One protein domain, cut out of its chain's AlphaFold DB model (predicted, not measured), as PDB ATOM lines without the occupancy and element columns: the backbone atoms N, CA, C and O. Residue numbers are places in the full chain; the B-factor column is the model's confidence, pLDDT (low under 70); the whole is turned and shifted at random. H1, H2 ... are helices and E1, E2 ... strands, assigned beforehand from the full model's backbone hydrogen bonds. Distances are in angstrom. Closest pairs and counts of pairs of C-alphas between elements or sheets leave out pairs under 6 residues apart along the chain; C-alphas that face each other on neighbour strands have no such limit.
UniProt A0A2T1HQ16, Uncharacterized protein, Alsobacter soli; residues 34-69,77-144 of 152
ATOM      1  N   LEU A  34     280.138 300.644 239.942       59.34
ATOM      2  CA  LEU A  34     279.683 299.466 240.671       59.34
ATOM      3  C   LEU A  34     279.056 298.381 239.773       59.34
ATOM      4  O   LEU A  34     279.327 297.198 239.958       59.34
ATOM      5  N   ASP A  35     278.222 298.747 238.801       63.47
ATOM      6  CA  ASP A  35     277.580 297.800 237.880       63.47
ATOM      7  C   ASP A  35     278.572 297.227 236.868       63.47
ATOM      8  O   ASP A  35     278.489 296.051 236.511       63.47
ATOM      9  N   VAL A  36     279.564 298.026 236.465       66.94
ATOM     10  CA  VAL A  36     280.694 297.558 235.651       66.94
ATOM     11  C   VAL A  36     281.540 296.560 236.443       66.94
ATOM     12  O   VAL A  36     281.869 295.490 235.934       66.94
ATOM     13  N   MET A  37     281.820 296.845 237.716       58.78
ATOM     14  CA  MET A  37     282.560 295.933 238.592       58.78
ATOM     15  C   MET A  37     281.785 294.644 238.892       58.78
ATOM     16  O   MET A  37     282.378 293.568 238.897       58.78
ATOM     17  N   LYS A  38     280.460 294.708 239.078       67.56
ATOM     18  CA  LYS A  38     279.606 293.517 239.241       67.56
ATOM     19  C   LYS A  38     279.581 292.653 237.981       67.56
ATOM     20  O   LYS A  38     279.684 291.437 238.093       67.56
ATOM     21  N   ALA A  39     279.486 293.270 236.804       70.06
ATOM     22  CA  ALA A  39     279.525 292.549 235.535       70.06
ATOM     23  C   ALA A  39     280.881 291.858 235.321       70.06
ATOM     24  O   ALA A  39     280.920 290.675 234.995       70.06
ATOM     25  N   LEU A  40     281.985 292.558 235.603       63.88
ATOM     26  CA  LEU A  40     283.331 291.983 235.548       63.88
ATOM     27  C   LEU A  40     283.519 290.855 236.568       63.88
ATOM     28  O   LEU A  40     284.124 289.837 236.243       63.88
ATOM     29  N   ARG A  41     282.969 290.995 237.780       61.72
ATOM     30  CA  ARG A  41     282.973 289.943 238.806       61.72
ATOM     31  C   ARG A  41     282.266 288.685 238.312       61.72
ATOM     32  O   ARG A  41     282.780 287.586 238.508       61.72
ATOM     33  N   ASP A  42     281.096 288.835 237.704       65.25
ATOM     34  CA  ASP A  42     280.294 287.699 237.252       65.25
ATOM     35  C   ASP A  42     280.941 287.014 236.030       65.25
ATOM     36  O   ASP A  42     280.976 285.787 235.964       65.25
ATOM     37  N   GLU A  43     281.570 287.782 235.133       60.59
ATOM     38  CA  GLU A  43     282.320 287.249 233.988       60.59
ATOM     39  C   GLU A  43     283.628 286.549 234.403       60.59
ATOM     40  O   GLU A  43     283.992 285.499 233.864       60.59
ATOM     41  N   LEU A  44     284.329 287.098 235.398       58.28
ATOM     42  CA  LEU A  44     285.500 286.463 235.992       58.28
ATOM     43  C   LEU A  44     285.098 285.177 236.713       58.28
ATOM     44  O   LEU A  44     285.689 284.138 236.461       58.28
ATOM     45  N   LYS A  45     284.050 285.184 237.537       56.53
ATOM     46  CA  LYS A  45     283.576 283.998 238.267       56.53
ATOM     47  C   LYS A  45     283.405 282.761 237.369       56.53
ATOM     48  O   LYS A  45     283.837 281.674 237.755       56.53
ATOM     49  N   ASP A  46     282.832 282.920 236.178       57.31
ATOM     50  CA  ASP A  46     282.607 281.808 235.243       57.31
ATOM     51  C   ASP A  46     283.897 281.281 234.591       57.31
ATOM     52  O   ASP A  46     284.005 280.084 234.301       57.31
ATOM     53  N   LYS A  47     284.898 282.147 234.399       53.47
ATOM     54  CA  LYS A  47     286.235 281.759 233.914       53.47
ATOM     55  C   LYS A  47     287.072 281.112 235.024       53.47
ATOM     56  O   LYS A  47     287.711 280.088 234.804       53.47
ATOM     57  N   LEU A  48     286.991 281.659 236.233       52.47
ATOM     58  CA  LEU A  48     287.824 281.313 237.385       52.47
ATOM     59  C   LEU A  48     287.453 279.976 238.033       52.47
ATOM     60  O   LEU A  48     288.326 279.282 238.548       52.47
ATOM     61  N   LEU A  49     286.192 279.547 237.932       54.09
ATOM     62  CA  LEU A  49     285.769 278.198 238.335       54.09
ATOM     63  C   LEU A  49     286.441 277.073 237.523       54.09
ATOM     64  O   LEU A  49     286.309 275.907 237.884       54.09
ATOM     65  N   ARG A  50     287.152 277.404 236.436       56.75
ATOM     66  CA  ARG A  50     287.857 276.440 235.581       56.75
ATOM     67  C   ARG A  50     289.373 276.383 235.825       56.75
ATOM     68  O   ARG A  50     289.988 275.435 235.350       56.75
ATOM     69  N   ASN A  51     289.973 277.333 236.562       55.16
ATOM     70  CA  ASN A  51     291.428 277.419 236.785       55.16
ATOM     71  C   ASN A  51     291.799 277.857 238.221       55.16
ATOM     72  O   ASN A  51     291.516 278.972 238.659       55.16
ATOM     73  N   VAL A  52     292.533 276.996 238.937       54.47
ATOM     74  CA  VAL A  52     292.859 277.130 240.375       54.47
ATOM     75  C   VAL A  52     293.722 278.360 240.711       54.47
ATOM     76  O   VAL A  52     293.548 278.970 241.767       54.47
ATOM     77  N   SER A  53     294.652 278.754 239.836       53.38
ATOM     78  CA  SER A  53     295.534 279.913 240.064       53.38
ATOM     79  C   SER A  53     294.781 281.236 240.009       53.38
ATOM     80  O   SER A  53     295.073 282.163 240.762       53.38
ATOM     81  N   GLU A  54     293.792 281.312 239.131       50.00
ATOM     82  CA  GLU A  54     293.040 282.528 238.895       50.00
ATOM     83  C   GLU A  54     291.954 282.712 239.986       50.00
ATOM     84  O   GLU A  54     291.598 283.832 240.347       50.00
ATOM     85  N   PHE A  55     291.479 281.625 240.604       57.94
ATOM     86  CA  PHE A  55     290.544 281.667 241.735       57.94
ATOM     87  C   PHE A  55     291.111 282.389 242.978       57.94
ATOM     88  O   PHE A  55     290.378 283.048 243.717       57.94
ATOM     89  N   ARG A  56     292.433 282.354 243.188       57.19
ATOM     90  CA  ARG A  56     293.095 283.150 244.243       57.19
ATOM     91  C   ARG A  56     292.974 284.652 243.996       57.19
ATOM     92  O   ARG A  56     292.828 285.417 244.944       57.19
ATOM     93  N   VAL A  57     292.993 285.061 242.728       58.75
ATOM     94  CA  VAL A  57     292.808 286.461 242.325       58.75
ATOM     95  C   VAL A  57     291.374 286.907 242.615       58.75
ATOM     96  O   VAL A  57     291.184 288.020 243.091       58.75
ATOM     97  N   TYR A  58     290.379 286.031 242.428       62.50
ATOM     98  CA  TYR A  58     288.993 286.308 242.833       62.50
ATOM     99  C   TYR A  58     288.868 286.575 244.335       62.50
ATOM    100  O   TYR A  58     288.270 287.572 244.731       62.50
ATOM    101  N   LEU A  59     289.452 285.706 245.166       62.09
ATOM    102  CA  LEU A  59     289.423 285.868 246.622       62.09
ATOM    103  C   LEU A  59     290.103 287.170 247.062       62.09
ATOM    104  O   LEU A  59     289.526 287.912 247.852       62.09
ATOM    105  N   ALA A  60     291.278 287.478 246.504       61.31
ATOM    106  CA  ALA A  60     291.997 288.717 246.797       61.31
ATOM    107  C   ALA A  60     291.219 289.968 246.347       61.31
ATOM    108  O   ALA A  60     291.236 290.987 247.032       61.31
ATOM    109  N   LEU A  61     290.512 289.896 245.214       60.97
ATOM    110  CA  LEU A  61     289.689 290.994 244.714       60.97
ATOM    111  C   LEU A  61     288.457 291.229 245.599       60.97
ATOM    112  O   LEU A  61     288.131 292.373 245.895       60.97
ATOM    113  N   GLU A  62     287.794 290.165 246.055       64.06
ATOM    114  CA  GLU A  62     286.677 290.262 247.004       64.06
ATOM    115  C   GLU A  62     287.130 290.854 248.348       64.06
ATOM    116  O   GLU A  62     286.442 291.701 248.916       64.06
ATOM    117  N   GLU A  63     288.311 290.465 248.835       61.53
ATOM    118  CA  GLU A  63     288.901 291.021 250.056       61.53
ATOM    119  C   GLU A  63     289.262 292.508 249.892       61.53
ATOM    120  O   GLU A  63     288.976 293.319 250.774       61.53
ATOM    121  N   ALA A  64     289.796 292.895 248.728       60.81
ATOM    122  CA  ALA A  64     290.071 294.289 248.390       60.81
ATOM    123  C   ALA A  64     288.788 295.132 248.292       60.81
ATOM    124  O   ALA A  64     288.747 296.239 248.829       60.81
ATOM    125  N   ILE A  65     287.727 294.611 247.665       58.59
ATOM    126  CA  ILE A  65     286.417 295.280 247.594       58.59
ATOM    127  C   ILE A  65     285.870 295.499 249.007       58.59
ATOM    128  O   ILE A  65     285.494 296.616 249.345       58.59
ATOM    129  N   HIS A  66     285.922 294.486 249.871       57.88
ATOM    130  CA  HIS A  66     285.465 294.610 251.255       57.88
ATOM    131  C   HIS A  66     286.302 295.615 252.066       57.88
ATOM    132  O   HIS A  66     285.764 296.372 252.875       57.88
ATOM    133  N   SER A  67     287.621 295.659 251.849       55.78
ATOM    134  CA  SER A  67     288.493 296.655 252.483       55.78
ATOM    135  C   SER A  67     288.129 298.091 252.086       55.78
ATOM    136  O   SER A  67     288.381 299.007 252.868       55.78
ATOM    137  N   VAL A  68     287.562 298.291 250.894       60.31
ATOM    138  CA  VAL A  68     287.138 299.599 250.373       60.31
ATOM    139  C   VAL A  68     285.686 299.923 250.753       60.31
ATOM    140  O   VAL A  68     285.382 301.080 251.028       60.31
ATOM    141  N   GLU A  69     284.799 298.925 250.826       59.72
ATOM    142  CA  GLU A  69     283.378 299.089 251.190       59.72
ATOM    143  C   GLU A  69     283.159 299.415 252.678       59.72
ATOM    144  O   GLU A  69     282.119 299.962 253.046       59.72
ATOM    145  N   ARG A  77     277.941 288.808 258.041       49.31
ATOM    146  CA  ARG A  77     277.540 287.376 257.918       49.31
ATOM    147  C   ARG A  77     277.217 286.811 256.522       49.31
ATOM    148  O   ARG A  77     277.509 285.628 256.305       49.31
ATOM    149  N   PRO A  78     276.674 287.565 255.549       50.50
ATOM    150  CA  PRO A  78     276.296 286.974 254.258       50.50
ATOM    151  C   PRO A  78     277.487 286.643 253.345       50.50
ATOM    152  O   PRO A  78     277.422 285.698 252.559       50.50
ATOM    153  N   GLN A  79     278.580 287.406 253.434       55.84
ATOM    154  CA  GLN A  79     279.667 287.318 252.453       55.84
ATOM    155  C   GLN A  79     280.698 286.241 252.810       55.84
ATOM    156  O   GLN A  79     281.036 285.431 251.951       55.84
ATOM    157  N   ARG A  80     281.080 286.099 254.092       60.66
ATOM    158  CA  ARG A  80     281.923 284.969 254.542       60.66
ATOM    159  C   ARG A  80     281.264 283.618 254.260       60.66
ATOM    160  O   ARG A  80     281.913 282.714 253.749       60.66
ATOM    161  N   SER A  81     279.958 283.491 254.514       62.56
ATOM    162  CA  SER A  81     279.211 282.266 254.188       62.56
ATOM    163  C   SER A  81     279.141 282.001 252.679       62.56
ATOM    164  O   SER A  81     279.094 280.855 252.235       62.56
ATOM    165  N   ARG A  82     279.165 283.041 251.840       68.81
ATOM    166  CA  ARG A  82     279.265 282.880 250.385       68.81
ATOM    167  C   ARG A  82     280.643 282.358 249.970       68.81
ATOM    168  O   ARG A  82     280.691 281.365 249.247       68.81
ATOM    169  N   SER A  83     281.734 282.945 250.458       75.62
ATOM    170  CA  SER A  83     283.102 282.503 250.137       75.62
ATOM    171  C   SER A  83     283.367 281.066 250.596       75.62
ATOM    172  O   SER A  83     283.915 280.268 249.837       75.62
ATOM    173  N   LEU A  84     282.883 280.695 251.788       82.44
ATOM    174  CA  LEU A  84     282.978 279.326 252.308       82.44
ATOM    175  C   LEU A  84     282.243 278.309 251.440       82.44
ATOM    176  O   LEU A  84     282.769 277.229 251.183       82.44
ATOM    177  N   ARG A  85     281.046 278.651 250.953       84.31
ATOM    178  CA  ARG A  85     280.295 277.786 250.036       84.31
ATOM    179  C   ARG A  85     281.030 277.597 248.716       84.31
ATOM    180  O   ARG A  85     281.108 276.479 248.226       84.31
ATOM    181  N   ILE A  86     281.607 278.657 248.156       83.38
ATOM    182  CA  ILE A  86     282.360 278.556 246.899       83.38
ATOM    183  C   ILE A  86     283.581 277.640 247.081       83.38
ATOM    184  O   ILE A  86     283.761 276.711 246.296       83.38
ATOM    185  N   LEU A  87     284.355 277.835 248.154       85.25
ATOM    186  CA  LEU A  87     285.505 276.988 248.484       85.25
ATOM    187  C   LEU A  87     285.110 275.526 248.723       85.25
ATOM    188  O   LEU A  87     285.745 274.616 248.197       85.25
ATOM    189  N   ALA A  88     284.039 275.284 249.483       87.88
ATOM    190  CA  ALA A  88     283.544 273.934 249.729       87.88
ATOM    191  C   ALA A  88     283.105 273.255 248.429       87.88
ATOM    192  O   ALA A  88     283.404 272.082 248.220       87.88
ATOM    193  N   ARG A  89     282.439 273.994 247.532       89.25
ATOM    194  CA  ARG A  89     282.036 273.470 246.227       89.25
ATOM    195  C   ARG A  89     283.237 273.055 245.394       89.25
ATOM    196  O   ARG A  89     283.201 271.977 244.812       89.25
ATOM    197  N   GLN A  90     284.284 273.875 245.372       86.12
ATOM    198  CA  GLN A  90     285.517 273.550 244.664       86.12
ATOM    199  C   GLN A  90     286.153 272.267 245.221       86.12
ATOM    200  O   GLN A  90     286.333 271.306 244.475       86.12
ATOM    201  N   LEU A  91     286.395 272.209 246.535       88.75
ATOM    202  CA  LEU A  91     287.015 271.051 247.191       88.75
ATOM    203  C   LEU A  91     286.214 269.754 246.992       88.75
ATOM    204  O   LEU A  91     286.798 268.689 246.803       88.75
ATOM    205  N   LEU A  92     284.881 269.843 247.020       90.19
ATOM    206  CA  LEU A  92     284.000 268.706 246.752       90.19
ATOM    207  C   LEU A  92     283.967 268.325 245.269       90.19
ATOM    208  O   LEU A  92     283.818 267.152 244.962       90.19
ATOM    209  N   SER A  93     284.110 269.278 244.345       86.94
ATOM    210  CA  SER A  93     284.132 268.988 242.905       86.94
ATOM    211  C   SER A  93     285.436 268.337 242.437       86.94
ATOM    212  O   SER A  93     285.424 267.552 241.495       86.94
ATOM    213  N   GLU A  94     286.552 268.621 243.114       84.94
ATOM    214  CA  GLU A  94     287.862 268.020 242.828       84.94
ATOM    215  C   GLU A  94     287.977 266.580 243.364       84.94
ATOM    216  O   GLU A  94     288.846 265.820 242.933       84.94
ATOM    217  N   ARG A  95     287.106 266.181 244.303       82.06
ATOM    218  CA  ARG A  95     287.146 264.872 244.968       82.06
ATOM    219  C   ARG A  95     285.925 264.033 244.606       82.06
ATOM    220  O   ARG A  95     284.791 264.432 244.819       82.06
ATOM    221  N   ALA A  96     286.146 262.796 244.173       81.19
ATOM    222  CA  ALA A  96     285.066 261.860 243.839       81.19
ATOM    223  C   ALA A  96     284.370 261.222 245.068       81.19
ATOM    224  O   ALA A  96     283.772 260.155 244.941       81.19
ATOM    225  N   ALA A  97     284.469 261.822 246.262       89.25
ATOM    226  CA  ALA A  97     283.936 261.253 247.502       89.25
ATOM    227  C   ALA A  97     283.463 262.326 248.508       89.25
ATOM    228  O   ALA A  97     284.111 263.375 248.622       89.25
ATOM    229  N   PRO A  98     282.404 262.052 249.300       93.38
ATOM    230  CA  PRO A  98     281.930 262.940 250.357       93.38
ATOM    231  C   PRO A  98     283.018 263.287 251.375       93.38
ATOM    232  O   PRO A  98     283.807 262.434 251.794       93.38
ATOM    233  N   GLN A  99     283.039 264.545 251.810       94.12
ATOM    234  CA  GLN A  99     284.058 265.074 252.720       94.12
ATOM    235  C   GLN A  99     283.457 265.412 254.084       94.12
ATOM    236  O   GLN A  99     282.365 265.962 254.190       94.12
ATOM    237  N   SER A 100     284.173 265.114 255.158       94.75
ATOM    238  CA  SER A 100     283.847 265.620 256.489       94.75
ATOM    239  C   SER A 100     284.105 267.127 256.582       94.75
ATOM    240  O   SER A 100     284.892 267.692 255.821       94.75
ATOM    241  N   THR A 101     283.484 267.787 257.560       93.19
ATOM    242  CA  THR A 101     283.755 269.205 257.836       93.19
ATOM    243  C   THR A 101     285.243 269.464 258.105       93.19
ATOM    244  O   THR A 101     285.775 270.453 257.613       93.19
ATOM    245  N   GLY A 102     285.926 268.564 258.821       91.44
ATOM    246  CA  GLY A 102     287.352 268.704 259.127       91.44
ATOM    247  C   GLY A 102     288.246 268.625 257.885       91.44
ATOM    248  O   GLY A 102     289.147 269.444 257.729       91.44
ATOM    249  N   GLU A 103     287.955 267.702 256.960       92.75
ATOM    250  CA  GLU A 103     288.672 267.599 255.675       92.75
ATOM    251  C   GLU A 103     288.473 268.868 254.825       92.75
ATOM    252  O   GLU A 103     289.424 269.380 254.230       92.75
ATOM    253  N   LEU A 104     287.256 269.429 254.816       91.50
ATOM    254  CA  LEU A 104     286.987 270.712 254.160       91.50
ATOM    255  C   LEU A 104     287.737 271.865 254.838       91.50
ATOM    256  O   LEU A 104     288.310 272.703 254.146       91.50
ATOM    257  N   ALA A 105     287.783 271.904 256.171       90.44
ATOM    258  CA  ALA A 105     288.503 272.931 256.922       90.44
ATOM    259  C   ALA A 105     290.018 272.887 256.671       90.44
ATOM    260  O   ALA A 105     290.681 273.925 256.644       90.44
ATOM    261  N   GLU A 106     290.584 271.693 256.504       89.81
ATOM    262  CA  GLU A 106     291.988 271.508 256.140       89.81
ATOM    263  C   GLU A 106     292.264 271.969 254.702       89.81
ATOM    264  O   GLU A 106     293.199 272.738 254.475       89.81
ATOM    265  N   GLY A 107     291.399 271.602 253.749       87.12
ATOM    266  CA  GLY A 107     291.486 272.077 252.365       87.12
ATOM    267  C   GLY A 107     291.338 273.598 252.240       87.12
ATOM    268  O   GLY A 107     292.063 274.241 251.492       87.12
ATOM    269  N   MET A 108     290.450 274.216 253.018       88.12
ATOM    270  CA  MET A 108     290.308 275.677 253.033       88.12
ATOM    271  C   MET A 108     291.535 276.369 253.636       88.12
ATOM    272  O   MET A 108     291.961 277.411 253.135       88.12
ATOM    273  N   ARG A 109     292.147 275.776 254.671       84.62
ATOM    274  CA  ARG A 109     293.391 276.288 255.265       84.62
ATOM    275  C   ARG A 109     294.556 276.264 254.281       84.62
ATOM    276  O   ARG A 109     295.284 277.251 254.212       84.62
ATOM    277  N   SER A 110     294.716 275.199 253.491       80.06
ATOM    278  CA  SER A 110     295.778 275.134 252.471       80.06
ATOM    279  C   SER A 110     295.588 276.156 251.341       80.06
ATOM    280  O   SER A 110     296.558 276.578 250.709       80.06
ATOM    281  N   LEU A 111     294.352 276.616 251.131       77.62
ATOM    282  CA  LEU A 111     293.995 277.685 250.198       77.62
ATOM    283  C   LEU A 111     294.074 279.097 250.812       77.62
ATOM    284  O   LEU A 111     293.744 280.065 250.131       77.62
ATOM    285  N   GLY A 112     294.530 279.231 252.061       74.31
ATOM    286  CA  GLY A 112     294.704 280.523 252.735       74.31
ATOM    287  C   GLY A 112     293.442 281.072 253.407       74.31
ATOM    288  O   GLY A 112     293.442 282.220 253.835       74.31
ATOM    289  N   SER A 113     292.382 280.268 253.541       77.69
ATOM    290  CA  SER A 113     291.133 280.654 254.204       77.69
ATOM    291  C   SER A 113     290.974 279.912 255.539       77.69
ATOM    292  O   SER A 113     290.290 278.882 255.597       77.69
ATOM    293  N   PRO A 114     291.583 280.395 256.639       74.38
ATOM    294  CA  PRO A 114     291.390 279.796 257.952       74.38
ATOM    295  C   PRO A 114     289.933 279.972 258.393       74.38
ATOM    296  O   PRO A 114     289.389 281.074 258.429       74.38
ATOM    297  N   THR A 115     289.266 278.869 258.715       79.69
ATOM    298  CA  THR A 115     287.875 278.880 259.167       79.69
ATOM    299  C   THR A 115     287.619 277.728 260.130       79.69
ATOM    300  O   THR A 115     288.256 276.681 260.043       79.69
ATOM    301  N   SER A 116     286.682 277.939 261.058       81.56
ATOM    302  CA  SER A 116     286.243 276.922 262.013       81.56
ATOM    303  C   SER A 116     285.216 275.954 261.415       81.56
ATOM    304  O   SER A 116     284.349 276.350 260.630       81.56
ATOM    305  N   ASP A 117     285.241 274.707 261.876       85.06
ATOM    306  CA  ASP A 117     284.306 273.649 261.482       85.06
ATOM    307  C   ASP A 117     282.831 274.041 261.693       85.06
ATOM    308  O   ASP A 117     281.962 273.739 260.868       85.06
ATOM    309  N   ASN A 118     282.539 274.774 262.772       84.00
ATOM    310  CA  ASN A 118     281.190 275.252 263.078       84.00
ATOM    311  C   ASN A 118     280.694 276.251 262.027       84.00
ATOM    312  O   ASN A 118     279.539 276.189 261.603       84.00
ATOM    313  N   SER A 119     281.569 277.152 261.570       84.38
ATOM    314  CA  SER A 119     281.243 278.122 260.522       84.38
ATOM    315  C   SER A 119     280.991 277.438 259.180       84.38
ATOM    316  O   SER A 119     280.043 277.807 258.490       84.38
ATOM    317  N   ILE A 120     281.783 276.416 258.834       88.75
ATOM    318  CA  ILE A 120     281.594 275.629 257.604       88.75
ATOM    319  C   ILE A 120     280.255 274.910 257.667       88.75
ATOM    320  O   ILE A 120     279.405 275.128 256.812       88.75
ATOM    321  N   SER A 121     280.030 274.119 258.715       89.81
ATOM    322  CA  SER A 121     278.809 273.320 258.848       89.81
ATOM    323  C   SER A 121     277.559 274.201 258.824       89.81
ATOM    324  O   SER A 121     276.612 273.908 258.102       89.81
ATOM    325  N   SER A 122     277.570 275.330 259.544       88.25
ATOM    326  CA  SER A 122     276.462 276.290 259.509       88.25
ATOM    327  C   SER A 122     276.251 276.882 258.116       88.25
ATOM    328  O   SER A 122     275.108 277.070 257.707       88.25
ATOM    329  N   SER A 123     277.328 277.199 257.396       87.25
ATOM    330  CA  SER A 123     277.248 277.811 256.071       87.25
ATOM    331  C   SER A 123     276.760 276.834 255.000       87.25
ATOM    332  O   SER A 123     276.038 277.245 254.091       87.25
ATOM    333  N   LEU A 124     277.155 275.562 255.081       91.56
ATOM    334  CA  LEU A 124     276.750 274.531 254.125       91.56
ATOM    335  C   LEU A 124     275.296 274.109 254.345       91.56
ATOM    336  O   LEU A 124     274.541 274.057 253.381       91.56
ATOM    337  N   SER A 125     274.864 273.938 255.599       90.75
ATOM    338  CA  SER A 125     273.466 273.618 255.934       90.75
ATOM    339  C   SER A 125     272.453 274.651 255.428       90.75
ATOM    340  O   SER A 125     271.294 274.322 255.204       90.75
ATOM    341  N   GLN A 126     272.861 275.913 255.280       88.38
ATOM    342  CA  GLN A 126     271.993 277.002 254.817       88.38
ATOM    343  C   GLN A 126     271.856 277.070 253.290       88.38
ATOM    344  O   GLN A 126     271.170 277.954 252.776       88.38
ATOM    345  N   SER A 127     272.530 276.195 252.541       87.62
ATOM    346  CA  SER A 127     272.574 276.247 251.084       87.62
ATOM    347  C   SER A 127     272.017 274.971 250.461       87.62
ATOM    348  O   SER A 127     272.434 273.884 250.844       87.62
ATOM    349  N   PRO A 128     271.123 275.091 249.461       85.94
ATOM    350  CA  PRO A 128     270.527 273.931 248.799       85.94
ATOM    351  C   PRO A 128     271.516 273.170 247.903       85.94
ATOM    352  O   PRO A 128     271.222 272.059 247.480       85.94
ATOM    353  N   ASP A 129     272.686 273.750 247.618       87.94
ATOM    354  CA  ASP A 129     273.714 273.145 246.768       87.94
ATOM    355  C   ASP A 129     274.490 272.029 247.485       87.94
ATOM    356  O   ASP A 129     275.209 271.260 246.840       87.94
ATOM    357  N   PHE A 130     274.357 271.932 248.812       93.44
ATOM    358  CA  PHE A 130     275.068 270.970 249.644       93.44
ATOM    359  C   PHE A 130     274.094 270.076 250.392       93.44
ATOM    360  O   PHE A 130     273.049 270.503 250.876       93.44
ATOM    361  N   VAL A 131     274.482 268.817 250.531       93.62
ATOM    362  CA  VAL A 131     273.712 267.795 251.232       93.62
ATOM    363  C   VAL A 131     274.635 267.032 252.169       93.62
ATOM    364  O   VAL A 131     275.781 266.735 251.835       93.62
ATOM    365  N   SER A 132     274.128 266.716 253.359       94.00
ATOM    366  CA  SER A 132     274.789 265.792 254.276       94.00
ATOM    367  C   SER A 132     274.351 264.364 253.951       94.00
ATOM    368  O   SER A 132     273.187 264.015 254.138       94.00
ATOM    369  N   VAL A 133     275.287 263.528 253.514       91.81
ATOM    370  CA  VAL A 133     275.084 262.101 253.223       91.81
ATOM    371  C   VAL A 133     275.783 261.239 254.274       91.81
ATOM    372  O   VAL A 133     276.747 261.674 254.906       91.81
ATOM    373  N   ARG A 134     275.303 260.009 254.492       91.44
ATOM    374  CA  ARG A 134     276.045 259.030 255.298       91.44
ATOM    375  C   ARG A 134     277.099 258.360 254.426       91.44
ATOM    376  O   ARG A 134     276.781 257.902 253.337       91.44
ATOM    377  N   TRP A 135     278.338 258.351 254.907       89.12
ATOM    378  CA  TRP A 135     279.481 257.762 254.219       89.12
ATOM    379  C   TRP A 135     280.474 257.184 255.229       89.12
ATOM    380  O   TRP A 135     281.022 257.916 256.064       89.12
ATOM    381  N   GLY A 136     280.684 255.870 255.186       87.06
ATOM    382  CA  GLY A 136     281.395 255.128 256.224       87.06
ATOM    383  C   GLY A 136     280.692 255.234 257.580       87.06
ATOM    384  O   GLY A 136     281.344 255.435 258.605       87.06
ATOM    385  N   GLY A 137     279.352 255.235 257.587       88.12
ATOM    386  CA  GLY A 137     278.538 255.382 258.803       88.12
ATOM    387  C   GLY A 137     278.586 256.761 259.486       88.12
ATOM    388  O   GLY A 137     277.997 256.936 260.554       88.12
ATOM    389  N   ARG A 138     279.257 257.761 258.898       91.12
ATOM    390  CA  ARG A 138     279.375 259.127 259.442       91.12
ATOM    391  C   ARG A 138     278.764 260.166 258.496       91.12
ATOM    392  O   ARG A 138     278.772 259.947 257.287       91.12
ATOM    393  N   PRO A 139     278.235 261.292 259.013       90.38
ATOM    394  CA  PRO A 139     277.742 262.374 258.167       90.38
ATOM    395  C   PRO A 139     278.906 263.068 257.450       90.38
ATOM    396  O   PRO A 139     279.906 263.433 258.074       90.38
ATOM    397  N   ARG A 140     278.766 263.252 256.138       95.12
ATOM    398  CA  ARG A 140     279.724 263.939 255.269       95.12
ATOM    399  C   ARG A 140     278.994 264.846 254.285       95.12
ATOM    400  O   ARG A 140     277.863 264.574 253.900       95.12
ATOM    401  N   TRP A 141     279.655 265.911 253.865       95.31
ATOM    402  CA  TRP A 141     279.163 266.865 252.883       95.31
ATOM    403  C   TRP A 141     279.374 266.364 251.460       95.31
ATOM    404  O   TRP A 141     280.431 265.826 251.119       95.31
ATOM    405  N   TRP A 142     278.363 266.585 250.630       94.75
ATOM    406  CA  TRP A 142     278.363 266.296 249.204       94.75
ATOM    407  C   TRP A 142     277.627 267.387 248.423       94.75
ATOM    408  O   TRP A 142     276.929 268.220 249.008       94.75
ATOM    409  N   LEU A 143     277.805 267.394 247.103       93.38
ATOM    410  CA  LEU A 143     277.113 268.311 246.202       93.38
ATOM    411  C   LEU A 143     275.747 267.744 245.818       93.38
ATOM    412  O   LEU A 143     275.654 266.634 245.301       93.38
ATOM    413  N   ALA A 144     274.689 268.522 246.042       89.69
ATOM    414  CA  ALA A 144     273.309 268.076 245.842       89.69
ATOM    415  C   ALA A 144     272.959 267.805 244.370       89.69
ATOM    416  O   ALA A 144     272.048 267.036 244.076       89.69
TER     417      ALA A 144
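Overview. This is residues 34 to 69 and 77 to 144 of the 152 residues of an uncharacterized protein of Alsobacter soli (UniProt A0A2T1HQ16). A helical hairpin, H1 and H2, lies at one end of an elongated domain, loosely beside a body in which H4 and H5 cross H3 and a small two-stranded hairpin, E1 and E2, makes the far end. H3 is in the middle of the whole, and the hairpin of H1 and H2 comes near the body through H2 alone, with few contacts. The printed part has 104 residues, with five named helices followed by two named strands along the chain, H1 H2 H3 H4 H5 E1 E2; the sheet E1 - E2 is antiparallel, and the class is mostly helix. The whole is compact by its radius of gyration of the C-alphas, 14.3 A, and spans 48 by 26 by 25 A.

Arrangement. E1, residues 130 to 135, and E2, residues 138 to 143, are a hairpin of antiparallel neighbours with a tight link; N 133 and O 140 are 2.8 A apart, and N 131 and O 142 2.9 A, within hydrogen-bond range. The closest C-alphas of E2 and H3, residues 78 to 94, are those of Trp 142 and Leu 92, 6.6 A apart. H5, residues 117 to 125, touches H3 with Ser 123 and Ser 81 closest, C-alphas 5.2 A apart, about perpendicular at 87 degrees. H4, residues 101 to 110, touches H3 about perpendicular at 86 degrees, the C-alphas of Leu 104 and Ala 88 closest at 6.5 A. H4 and H5 touch at 70.4 degrees, only just about perpendicular, the C-alphas of Thr 101 and Asp 117 closest at 5.8 A. H2, residues 52 to 69, is close to H3 but not clearly touching, its closest C-alphas those of Leu 59 and Ser 83 at 8.0 A; they run opposite ways at a shallow tilt of 2 degrees. H1, residues 34 to 48, touches H2 with residues 44 to 48 alone, C-alphas 48 and 55 closest at 5.1 A, and is apart from H3. Every O i to N i+4 pair is within hydrogen-bond range in H3, H4 and H5; H1 has 10 of 11 and H2 12 of 14.

Along the chain. H1 begins at C-alpha 34 (279.683, 299.466, 240.671) and is 20.2 A long. H2 is 26.2 A, H3 25.0 A, H4 14.4 A, H5 12.2 A, E1 14.7 A and E2 16.3 A, ending at C-alpha 143 (277.113, 268.311, 246.202).

Size, cuts and confidence. The C-alphas of Val 36 and Gly 137, the two farthest apart, are 48.2 A apart. Residues 70 to 76 are not printed, and C-alphas 69 and 77 are 14.7 A apart across this cut. Of the links that are printed whole, none is long. Mean pLDDT of the printed part is 76.1; residues 34 to 38, 40 to 69 and 77 to 82 are under 70.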